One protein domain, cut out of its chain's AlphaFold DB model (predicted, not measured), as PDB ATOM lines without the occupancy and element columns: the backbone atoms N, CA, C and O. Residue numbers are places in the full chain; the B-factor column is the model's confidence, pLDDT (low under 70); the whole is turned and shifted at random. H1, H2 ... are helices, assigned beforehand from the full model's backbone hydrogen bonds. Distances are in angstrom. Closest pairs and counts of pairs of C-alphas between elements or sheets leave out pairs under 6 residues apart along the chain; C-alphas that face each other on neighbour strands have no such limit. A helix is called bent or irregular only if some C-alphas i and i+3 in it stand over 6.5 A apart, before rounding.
ATOM      1  N   GLU A 141     -19.592  43.419  30.008       90.56
ATOM      2  CA  GLU A 141     -20.447  42.455  30.724       90.56
ATOM      3  C   GLU A 141     -19.717  41.166  31.149       90.56
ATOM      4  O   GLU A 141     -20.339  40.231  31.668       90.56
ATOM      5  N   TYR A 142     -18.408  41.070  30.903       91.31
ATOM      6  CA  TYR A 142     -17.622  39.897  31.278       91.31
ATOM      7  C   TYR A 142     -17.351  39.911  32.791       91.31
ATOM      8  O   TYR A 142     -17.347  40.977  33.410       91.31
ATOM      9  N   PRO A 143     -17.085  38.746  33.408       89.44
ATOM     10  CA  PRO A 143     -16.504  38.709  34.746       89.44
ATOM     11  C   PRO A 143     -15.235  39.579  34.796       89.44
ATOM     12  O   PRO A 143     -14.440  39.499  33.854       89.44
ATOM     13  N   PRO A 144     -15.015  40.390  35.846       86.12
ATOM     14  CA  PRO A 144     -13.881  41.318  35.918       86.12
ATOM     15  C   PRO A 144     -12.514  40.660  35.677       86.12
ATOM     16  O   PRO A 144     -11.656  41.227  35.004       86.12
ATOM     17  N   GLU A 145     -12.335  39.439  36.183       85.44
ATOM     18  CA  GLU A 145     -11.153  38.601  35.996       85.44
ATOM     19  C   GLU A 145     -10.914  38.277  34.510       85.44
ATOM     20  O   GLU A 145      -9.812  38.453  33.992       85.44
ATOM     21  N   GLU A 146     -11.965  37.837  33.809       87.38
ATOM     22  CA  GLU A 146     -11.914  37.530  32.376       87.38
ATOM     23  C   GLU A 146     -11.730  38.793  31.543       87.38
ATOM     24  O   GLU A 146     -10.937  38.793  30.607       87.38
ATOM     25  N   GLN A 147     -12.433  39.877  31.878       90.88
ATOM     26  CA  GLN A 147     -12.288  41.154  31.187       90.88
ATOM     27  C   GLN A 147     -10.831  41.622  31.240       90.88
ATOM     28  O   GLN A 147     -10.254  41.959  30.206       90.88
ATOM     29  N   TYR A 148     -10.213  41.582  32.422       87.25
ATOM     30  CA  TYR A 148      -8.820  41.973  32.600       87.25
ATOM     31  C   TYR A 148      -7.858  41.090  31.796       87.25
ATOM     32  O   TYR A 148      -6.991  41.609  31.090       87.25
ATOM     33  N   GLU A 149      -8.022  39.766  31.859       87.06
ATOM     34  CA  GLU A 149      -7.174  38.816  31.130       87.06
ATOM     35  C   GLU A 149      -7.275  39.033  29.609       87.06
ATOM     36  O   GLU A 149      -6.257  39.146  28.916       87.06
ATOM     37  N   GLN A 150      -8.495  39.186  29.079       89.06
ATOM     38  CA  GLN A 150      -8.715  39.469  27.656       89.06
ATOM     39  C   GLN A 150      -8.097  40.811  27.248       89.06
ATOM     40  O   GLN A 150      -7.365  40.885  26.256       89.06
ATOM     41  N   MET A 151      -8.305  41.866  28.042       91.00
ATOM     42  CA  MET A 151      -7.719  43.180  27.772       91.00
ATOM     43  C   MET A 151      -6.187  43.174  27.852       91.00
ATOM     44  O   MET A 151      -5.542  43.875  27.065       91.00
ATOM     45  N   SER A 152      -5.580  42.356  28.722       87.25
ATOM     46  CA  SER A 152      -4.125  42.136  28.759       87.25
ATOM     47  C   SER A 152      -3.624  41.537  27.440       87.25
ATOM     48  O   SER A 152      -2.638  42.017  26.867       87.25
ATOM     49  N   ILE A 153      -4.334  40.544  26.892       89.50
ATOM     50  CA  ILE A 153      -4.000  39.912  25.604       89.50
ATOM     51  C   ILE A 153      -4.120  40.914  24.448       89.50
ATOM     52  O   ILE A 153      -3.186  41.035  23.649       89.50
ATOM     53  N   TYR A 154      -5.227  41.656  24.361       91.88
ATOM     54  CA  TYR A 154      -5.431  42.645  23.296       91.88
ATOM     55  C   TYR A 154      -4.415  43.788  23.382       91.88
ATOM     56  O   TYR A 154      -3.812  44.162  22.376       91.88
ATOM     57  N   SER A 155      -4.106  44.258  24.593       87.12
ATOM     58  CA  SER A 155      -3.087  45.288  24.822       87.12
ATOM     59  C   SER A 155      -1.682  44.847  24.398       87.12
ATOM     60  O   SER A 155      -0.909  45.667  23.901       87.12
ATOM     61  N   LYS A 156      -1.336  43.559  24.549       89.81
ATOM     62  CA  LYS A 156      -0.061  42.988  24.063       89.81
ATOM     63  C   LYS A 156       0.027  42.989  22.528       89.81
ATOM     64  O   LYS A 156       1.132  42.995  21.996       89.81
ATOM     65  N   LYS A 157      -1.112  43.034  21.827       89.44
ATOM     66  CA  LYS A 157      -1.227  43.091  20.359       89.44
ATOM     67  C   LYS A 157      -1.631  44.470  19.825       89.44
ATOM     68  O   LYS A 157      -2.095  44.582  18.700       89.44
ATOM     69  N   ARG A 158      -1.424  45.528  20.612       87.69
ATOM     70  CA  ARG A 158      -1.809  46.909  20.280       87.69
ATOM     71  C   ARG A 158      -1.361  47.394  18.896       87.69
ATOM     72  O   ARG A 158      -2.067  48.166  18.262       87.69
ATOM     73  N   GLU A 159      -0.170  46.995  18.463       85.25
ATOM     74  CA  GLU A 159       0.399  47.429  17.180       85.25
ATOM     75  C   GLU A 159      -0.282  46.759  15.975       85.25
ATOM     76  O   GLU A 159      -0.225  47.277  14.861       85.25
ATOM     77  N   ASP A 160      -0.985  45.648  16.196       87.56
ATOM     78  CA  ASP A 160      -1.707  44.908  15.167       87.56
ATOM     79  C   ASP A 160      -3.142  45.444  15.015       87.56
ATOM     80  O   ASP A 160      -4.118  44.884  15.518       87.56
ATOM     81  N   ILE A 161      -3.263  46.580  14.323       86.19
ATOM     82  CA  ILE A 161      -4.543  47.260  14.055       86.19
ATOM     83  C   ILE A 161      -5.538  46.342  13.337       86.19
ATOM     84  O   ILE A 161      -6.730  46.369  13.645       86.19
ATOM     85  N   ALA A 162      -5.059  45.538  12.384       84.94
ATOM     86  CA  ALA A 162      -5.904  44.616  11.633       84.94
ATOM     87  C   ALA A 162      -6.538  43.589  12.575       84.94
ATOM     88  O   ALA A 162      -7.756  43.421  12.571       84.94
ATOM     89  N   PHE A 163      -5.734  42.997  13.461       89.56
ATOM     90  CA  PHE A 163      -6.230  42.089  14.486       89.56
ATOM     91  C   PHE A 163      -7.261  42.750  15.415       89.56
ATOM     92  O   PHE A 163      -8.316  42.163  15.649       89.56
ATOM     93  N   LEU A 164      -7.001  43.958  15.931       90.88
ATOM     94  CA  LEU A 164      -7.949  44.641  16.828       90.88
ATOM     95  C   LEU A 164      -9.298  44.906  16.142       90.88
ATOM     96  O   LEU A 164     -10.354  44.649  16.721       90.88
ATOM     97  N   ARG A 165      -9.272  45.349  14.881       88.94
ATOM     98  CA  ARG A 165     -10.486  45.591  14.089       88.94
ATOM     99  C   ARG A 165     -11.247  44.311  13.777       88.94
ATOM    100  O   ARG A 165     -12.468  44.289  13.906       88.94
ATOM    101  N   ASP A 166     -10.543  43.242  13.419       89.75
ATOM    102  CA  ASP A 166     -11.161  41.939  13.173       89.75
ATOM    103  C   ASP A 166     -11.879  41.418  14.423       89.75
ATOM    104  O   ASP A 166     -12.975  40.856  14.322       89.75
ATOM    105  N   ILE A 167     -11.305  41.640  15.611       91.19
ATOM    106  CA  ILE A 167     -11.943  41.304  16.888       91.19
ATOM    107  C   ILE A 167     -13.214  42.130  17.099       91.19
ATOM    108  O   ILE A 167     -14.272  41.540  17.332       91.19
ATOM    109  N   ILE A 168     -13.146  43.457  16.953       91.75
ATOM    110  CA  ILE A 168     -14.307  44.357  17.075       91.75
ATOM    111  C   ILE A 168     -15.424  43.925  16.122       91.75
ATOM    112  O   ILE A 168     -16.565  43.706  16.542       91.75
ATOM    113  N   HIS A 169     -15.088  43.718  14.847       89.81
ATOM    114  CA  HIS A 169     -16.039  43.279  13.833       89.81
ATOM    115  C   HIS A 169     -16.661  41.928  14.203       89.81
ATOM    116  O   HIS A 169     -17.880  41.748  14.143       89.81
ATOM    117  N   THR A 170     -15.840  40.972  14.642       89.81
ATOM    118  CA  THR A 170     -16.295  39.636  15.046       89.81
ATOM    119  C   THR A 170     -17.231  39.690  16.250       89.81
ATOM    120  O   THR A 170     -18.229  38.964  16.263       89.81
ATOM    121  N   MET A 171     -16.947  40.541  17.237       88.69
ATOM    122  CA  MET A 171     -17.778  40.731  18.429       88.69
ATOM    123  C   MET A 171     -19.116  41.400  18.094       88.69
ATOM    124  O   MET A 171     -20.162  40.939  18.559       88.69
ATOM    125  N   LYS A 172     -19.109  42.425  17.233       89.25
ATOM    126  CA  LYS A 172     -20.322  43.141  16.800       89.25
ATOM    127  C   LYS A 172     -21.221  42.315  15.875       89.25
ATOM    128  O   LYS A 172     -22.436  42.518  15.835       89.25
ATOM    129  N   LYS A 173     -20.662  41.363  15.129       91.62
ATOM    130  CA  LYS A 173     -21.404  40.569  14.142       91.62
ATOM    131  C   LYS A 173     -22.341  39.542  14.785       91.62
ATOM    132  O   LYS A 173     -21.971  38.827  15.710       91.62
ATOM    133  N   ASN A 174     -23.544  39.387  14.223       75.62
ATOM    134  CA  ASN A 174     -24.457  38.253  14.453       75.62
ATOM    135  C   ASN A 174     -24.668  37.852  15.929       75.62
ATOM    136  O   ASN A 174     -24.703  36.660  16.261       75.62
ATOM    137  N   ASN A 175     -24.838  38.843  16.810       78.94
ATOM    138  CA  ASN A 175     -25.086  38.636  18.240       78.94
ATOM    139  C   ASN A 175     -23.942  37.889  18.968       78.94
ATOM    140  O   ASN A 175     -24.157  37.244  19.999       78.94
ATOM    141  N   ASN A 176     -22.725  37.926  18.412       86.62
ATOM    142  CA  ASN A 176     -21.559  37.254  18.977       86.62
ATOM    143  C   ASN A 176     -21.141  37.850  20.320       86.62
ATOM    144  O   ASN A 176     -20.718  37.088  21.181       86.62
ATOM    145  N   GLN A 177     -21.349  39.149  20.551       87.56
ATOM    146  CA  GLN A 177     -21.109  39.778  21.851       87.56
ATOM    147  C   GLN A 177     -21.811  39.027  22.995       87.56
ATOM    148  O   GLN A 177     -21.169  38.643  23.971       87.56
ATOM    149  N   SER A 178     -23.107  38.719  22.851       86.81
ATOM    150  CA  SER A 178     -23.855  37.958  23.865       86.81
ATOM    151  C   SER A 178     -23.323  36.531  24.029       86.81
ATOM    152  O   SER A 178     -23.259  36.010  25.142       86.81
ATOM    153  N   LYS A 179     -22.906  35.883  22.932       87.06
ATOM    154  CA  LYS A 179     -22.313  34.536  22.989       87.06
ATOM    155  C   LYS A 179     -20.980  34.543  23.727       87.06
ATOM    156  O   LYS A 179     -20.781  33.696  24.589       87.06
ATOM    157  N   PHE A 180     -20.094  35.483  23.411       89.31
ATOM    158  CA  PHE A 180     -18.801  35.599  24.077       89.31
ATOM    159  C   PHE A 180     -18.965  35.952  25.550       89.31
ATOM    160  O   PHE A 180     -18.340  35.308  26.379       89.31
ATOM    161  N   THR A 181     -19.898  36.845  25.886       89.81
ATOM    162  CA  THR A 181     -20.246  37.151  27.284       89.81
ATOM    163  C   THR A 181     -20.655  35.892  28.048       89.81
ATOM    164  O   THR A 181     -20.099  35.604  29.105       89.81
ATOM    165  N   LYS A 182     -21.553  35.074  27.478       89.19
ATOM    166  CA  LYS A 182     -21.968  33.797  28.083       89.19
ATOM    167  C   LYS A 182     -20.816  32.806  28.226       89.19
ATOM    168  O   LYS A 182     -20.739  32.110  29.229       89.19
ATOM    169  N   ILE A 183     -19.934  32.722  27.229       89.94
ATOM    170  CA  ILE A 183     -18.756  31.845  27.287       89.94
ATOM    171  C   ILE A 183     -17.808  32.300  28.400       89.94
ATOM    172  O   ILE A 183     -17.358  31.459  29.172       89.94
ATOM    173  N   SER A 184     -17.540  33.603  28.516       89.38
ATOM    174  CA  SER A 184     -16.691  34.167  29.569       89.38
ATOM    175  C   SER A 184     -17.279  33.923  30.960       89.38
ATOM    176  O   SER A 184     -16.557  33.493  31.855       89.38
ATOM    177  N   GLN A 185     -18.592  34.117  31.132       89.50
ATOM    178  CA  GLN A 185     -19.302  33.807  32.381       89.50
ATOM    179  C   GLN A 185     -19.192  32.320  32.736       89.50
ATOM    180  O   GLN A 185     -18.727  31.993  33.822       89.50
ATOM    181  N   LEU A 186     -19.512  31.420  31.800       87.94
ATOM    182  CA  LEU A 186     -19.410  29.974  32.022       87.94
ATOM    183  C   LEU A 186     -17.977  29.525  32.327       87.94
ATOM    184  O   LEU A 186     -17.769  28.679  33.190       87.94
ATOM    185  N   LYS A 187     -16.976  30.073  31.625       86.69
ATOM    186  CA  LYS A 187     -15.562  29.768  31.881       86.69
ATOM    187  C   LYS A 187     -15.184  30.160  33.308       86.69
ATOM    188  O   LYS A 187     -14.601  29.343  34.018       86.69
ATOM    189  N   PHE A 188     -15.546  31.372  33.720       86.38
ATOM    190  CA  PHE A 188     -15.297  31.849  35.073       86.38
ATOM    191  C   PHE A 188     -16.008  30.985  36.121       86.38
ATOM    192  O   PHE A 188     -15.354  30.523  37.048       86.38
ATOM    193  N   GLU A 189     -17.303  30.701  35.947       82.25
ATOM    194  CA  GLU A 189     -18.092  29.847  36.850       82.25
ATOM    195  C   GLU A 189     -17.476  28.449  36.993       82.25
ATOM    196  O   GLU A 189     -17.307  27.957  38.104       82.25
ATOM    197  N   ILE A 190     -17.053  27.822  35.886       78.88
ATOM    198  CA  ILE A 190     -16.404  26.504  35.922       78.88
ATOM    199  C   ILE A 190     -15.102  26.554  36.728       78.88
ATOM    200  O   ILE A 190     -14.862  25.677  37.560       78.88
ATOM    201  N   ILE A 191     -14.249  27.551  36.480       77.12
ATOM    202  CA  ILE A 191     -12.976  27.683  37.199       77.12
ATOM    203  C   ILE A 191     -13.243  27.970  38.679       77.12
ATOM    204  O   ILE A 191     -12.630  27.347  39.539       77.12
ATOM    205  N   HIS A 192     -14.179  28.864  38.980       77.00
ATOM    206  CA  HIS A 192     -14.533  29.243  40.341       77.00
ATOM    207  C   HIS A 192     -15.101  28.065  41.149       77.00
ATOM    208  O   HIS A 192     -14.626  27.798  42.253       77.00
ATOM    209  N   ASP A 193     -16.070  27.335  40.596       74.31
ATOM    210  CA  ASP A 193     -16.828  26.323  41.341       74.31
ATOM    211  C   ASP A 193     -16.123  24.963  41.397       74.31
ATOM    212  O   ASP A 193     -16.244  24.240  42.389       74.31
ATOM    213  N   TYR A 194     -15.378  24.601  40.347       72.69
ATOM    214  CA  TYR A 194     -14.777  23.267  40.221       72.69
ATOM    215  C   TYR A 194     -13.252  23.265  40.336       72.69
ATOM    216  O   TYR A 194     -12.672  22.221  40.637       72.69
ATOM    217  N   PHE A 195     -12.599  24.409  40.128       72.12
ATOM    218  CA  PHE A 195     -11.141  24.535  40.162       72.12
ATOM    219  C   PHE A 195     -10.672  25.752  40.983       72.12
ATOM    220  O   PHE A 195      -9.841  26.526  40.501       72.12
ATOM    221  N   PRO A 196     -11.147  25.937  42.232       66.06
ATOM    222  CA  PRO A 196     -10.847  27.134  43.021       66.06
ATOM    223  C   PRO A 196      -9.343  27.326  43.269       66.06
ATOM    224  O   PRO A 196      -8.865  28.460  43.294       66.06
ATOM    225  N   ASP A 197      -8.579  26.235  43.366       69.50
ATOM    226  CA  ASP A 197      -7.114  26.284  43.485       69.50
ATOM    227  C   ASP A 197      -6.447  26.889  42.235       69.50
ATOM    228  O   ASP A 197      -5.426  27.567  42.333       69.50
ATOM    229  N   PHE A 198      -7.058  26.706  41.062       70.06
ATOM    230  CA  PHE A 198      -6.581  27.233  39.784       70.06
ATOM    231  C   PHE A 198      -7.133  28.623  39.464       70.06
ATOM    232  O   PHE A 198      -6.634  29.264  38.539       70.06
ATOM    233  N   LEU A 199      -8.134  29.117  40.199       70.81
ATOM    234  CA  LEU A 199      -8.711  30.445  39.974       70.81
ATOM    235  C   LEU A 199      -7.633  31.531  40.056       70.81
ATOM    236  O   LEU A 199      -7.568  32.420  39.213       70.81
ATOM    237  N   TYR A 200      -6.736  31.421  41.035       68.88
ATOM    238  CA  TYR A 200      -5.628  32.360  41.159       68.88
ATOM    239  C   TYR A 200      -4.608  32.223  40.028       68.88
ATOM    240  O   TYR A 200      -4.101  33.227  39.547       68.88
ATOM    241  N   GLU A 201      -4.289  30.997  39.613       75.56
ATOM    242  CA  GLU A 201      -3.307  30.756  38.550       75.56
ATOM    243  C   GLU A 201      -3.802  31.258  37.191       75.56
ATOM    244  O   GLU A 201      -3.025  31.823  36.427       75.56
ATOM    245  N   ASN A 202      -5.098  31.100  36.906       71.25
ATOM    246  CA  ASN A 202      -5.701  31.531  35.644       71.25
ATOM    247  C   ASN A 202      -5.883  33.050  35.538       71.25
ATOM    248  O   ASN A 202      -5.977  33.556  34.426       71.25
ATOM    249  N   TYR A 203      -5.927  33.764  36.666       77.81
ATOM    250  CA  TYR A 203      -6.117  35.217  36.703       77.81
ATOM    251  C   TYR A 203      -5.043  35.904  37.559       77.81
ATOM    252  O   TYR A 203      -5.312  36.885  38.256       77.81
ATOM    253  N   GLU A 204      -3.813  35.378  37.545       75.75
ATOM    254  CA  GLU A 204      -2.726  35.865  38.403       75.75
ATOM    255  C   GLU A 204      -2.440  37.350  38.149       75.75
ATOM    256  O   GLU A 204      -2.300  38.110  39.103       75.75
ATOM    257  N   GLU A 205      -2.424  37.791  36.883       74.75
ATOM    258  CA  GLU A 205      -2.196  39.202  36.547       74.75
ATOM    259  C   GLU A 205      -3.320  40.122  37.075       74.75
ATOM    260  O   GLU A 205      -3.039  41.284  37.366       74.75
ATOM    261  N   TYR A 206      -4.559  39.628  37.216       75.31
ATOM    262  CA  TYR A 206      -5.686  40.381  37.790       75.31
ATOM    263  C   TYR A 206      -5.605  40.445  39.319       75.31
ATOM    264  O   TYR A 206      -5.845  41.489  39.931       75.31
ATOM    265  N   TYR A 207      -5.262  39.324  39.958       70.69
ATOM    266  CA  TYR A 207      -5.183  39.259  41.412       70.69
ATOM    267  C   TYR A 207      -3.896  39.860  41.978       70.69
ATOM    268  O   TYR A 207      -3.923  40.307  43.121       70.69
ATOM    269  N   GLU A 208      -2.797  39.930  41.225       74.25
ATOM    270  CA  GLU A 208      -1.537  40.592  41.611       74.25
ATOM    271  C   GLU A 208      -1.585  42.120  41.398       74.25
ATOM    272  O   GLU A 208      -0.656  42.730  40.870       74.25
ATOM    273  N   ASP A 209      -2.663  42.758  41.853       72.69
ATOM    274  CA  ASP A 209      -2.774  44.215  41.952       72.69
ATOM    275  C   ASP A 209      -1.739  44.742  42.965       72.69
ATOM    276  O   ASP A 209      -1.798  44.434  44.163       72.69
TER     277      ASP A 209
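What this domain is: This is residues 141 to 209 of the 325 residues of an uncharacterized protein of Helicobacter apodemus (UniProt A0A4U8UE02). The model is a flat, open frame of helices round a hollow: one long helix, H2, is sharply bent into an L whose arms H2a and H2b make two sides, and H1 runs from beside H2b, at its residues 145 to 146, toward the first part of H2a, where Tyr 154 comes near Leu 164. Short H3 folds back from the far end of H2b, and H4 follows it to the start of H1. The printed part has 69 residues with four named helices, in the order H1, H2, H3, H4, and no named strand; its class is all helix. It is only just loose, close to compact, with a radius of gyration of the C-alphas of 13.4 A, and spans 37 by 27 by 14 A.

How they stand to each other: Begin with H2, residues 161 to 194, which by its hydrogen bonds was assigned as one helix but is bent: C-alphas 174 and 177 are 8.3 A apart. Its arms, H2a at residues 161 to 174 and H2b at residues 177 to 194, stand about perpendicular, at 85 degrees. H2a is itself irregular, with C-alphas 171 and 174 8.2 A apart. Look next at H1, residues 144 to 156, which with residues 145 to 146 alone only just touches H2b, with 3 pairs of C-alphas within 8 A; the closest C-alphas are those of Glu 146 and Ser 184, 6.5 A apart. Their tilt is steep, 62 degrees, opposite ways. H1 and H2a are close but not clearly touching, the closest C-alphas being those of Tyr 154 and Leu 164 at 7.2 A. H3, residues 196 to 202, is only just irregular, with C-alphas 197 and 200 6.7 A apart. It touches H2b only at the corner, and only just, with 3 pairs of C-alphas within 8 A; the closest are those of Ile 191 and Leu 199, 5.8 A apart. H4, residues 204 to 207, touches H1, the closest C-alphas being those of Glu 145 and Tyr 206 at 6.0 A. H2a is apart from H3 and H4. In H1 and H2b every O i to N i+4 pair is within hydrogen-bond range; in H2a 9 of 10 are, in H3 1 of 3, beside 2 of 4 O i to N i+3 pairs, and H4 is too short for an O i to N i+4 pair.

Where its parts are: Find C-alpha 161 at (-4.543, 47.260, 14.055); from there H2a runs 21.9 A to C-alpha 174, and H2b 25.5 A from C-alpha 177 to C-alpha 194. H1 begins at C-alpha 144, at (-13.881, 41.318, 35.918), and is 18.3 A long. H3 measures 10.0 A and H4 5.2 A, ending at C-alpha 207, (-5.183, 39.259, 41.412).

The domain as a whole: The C-alphas farthest apart are those of Ile 161 and Tyr 194, at 36.9 A. The printed part has no cut, and its three links are tight. Residues 156 to 162 and 193 to 198 stand free. The mean pLDDT of the printed part is 83.8; residues 196 to 197 and 200 are under 70.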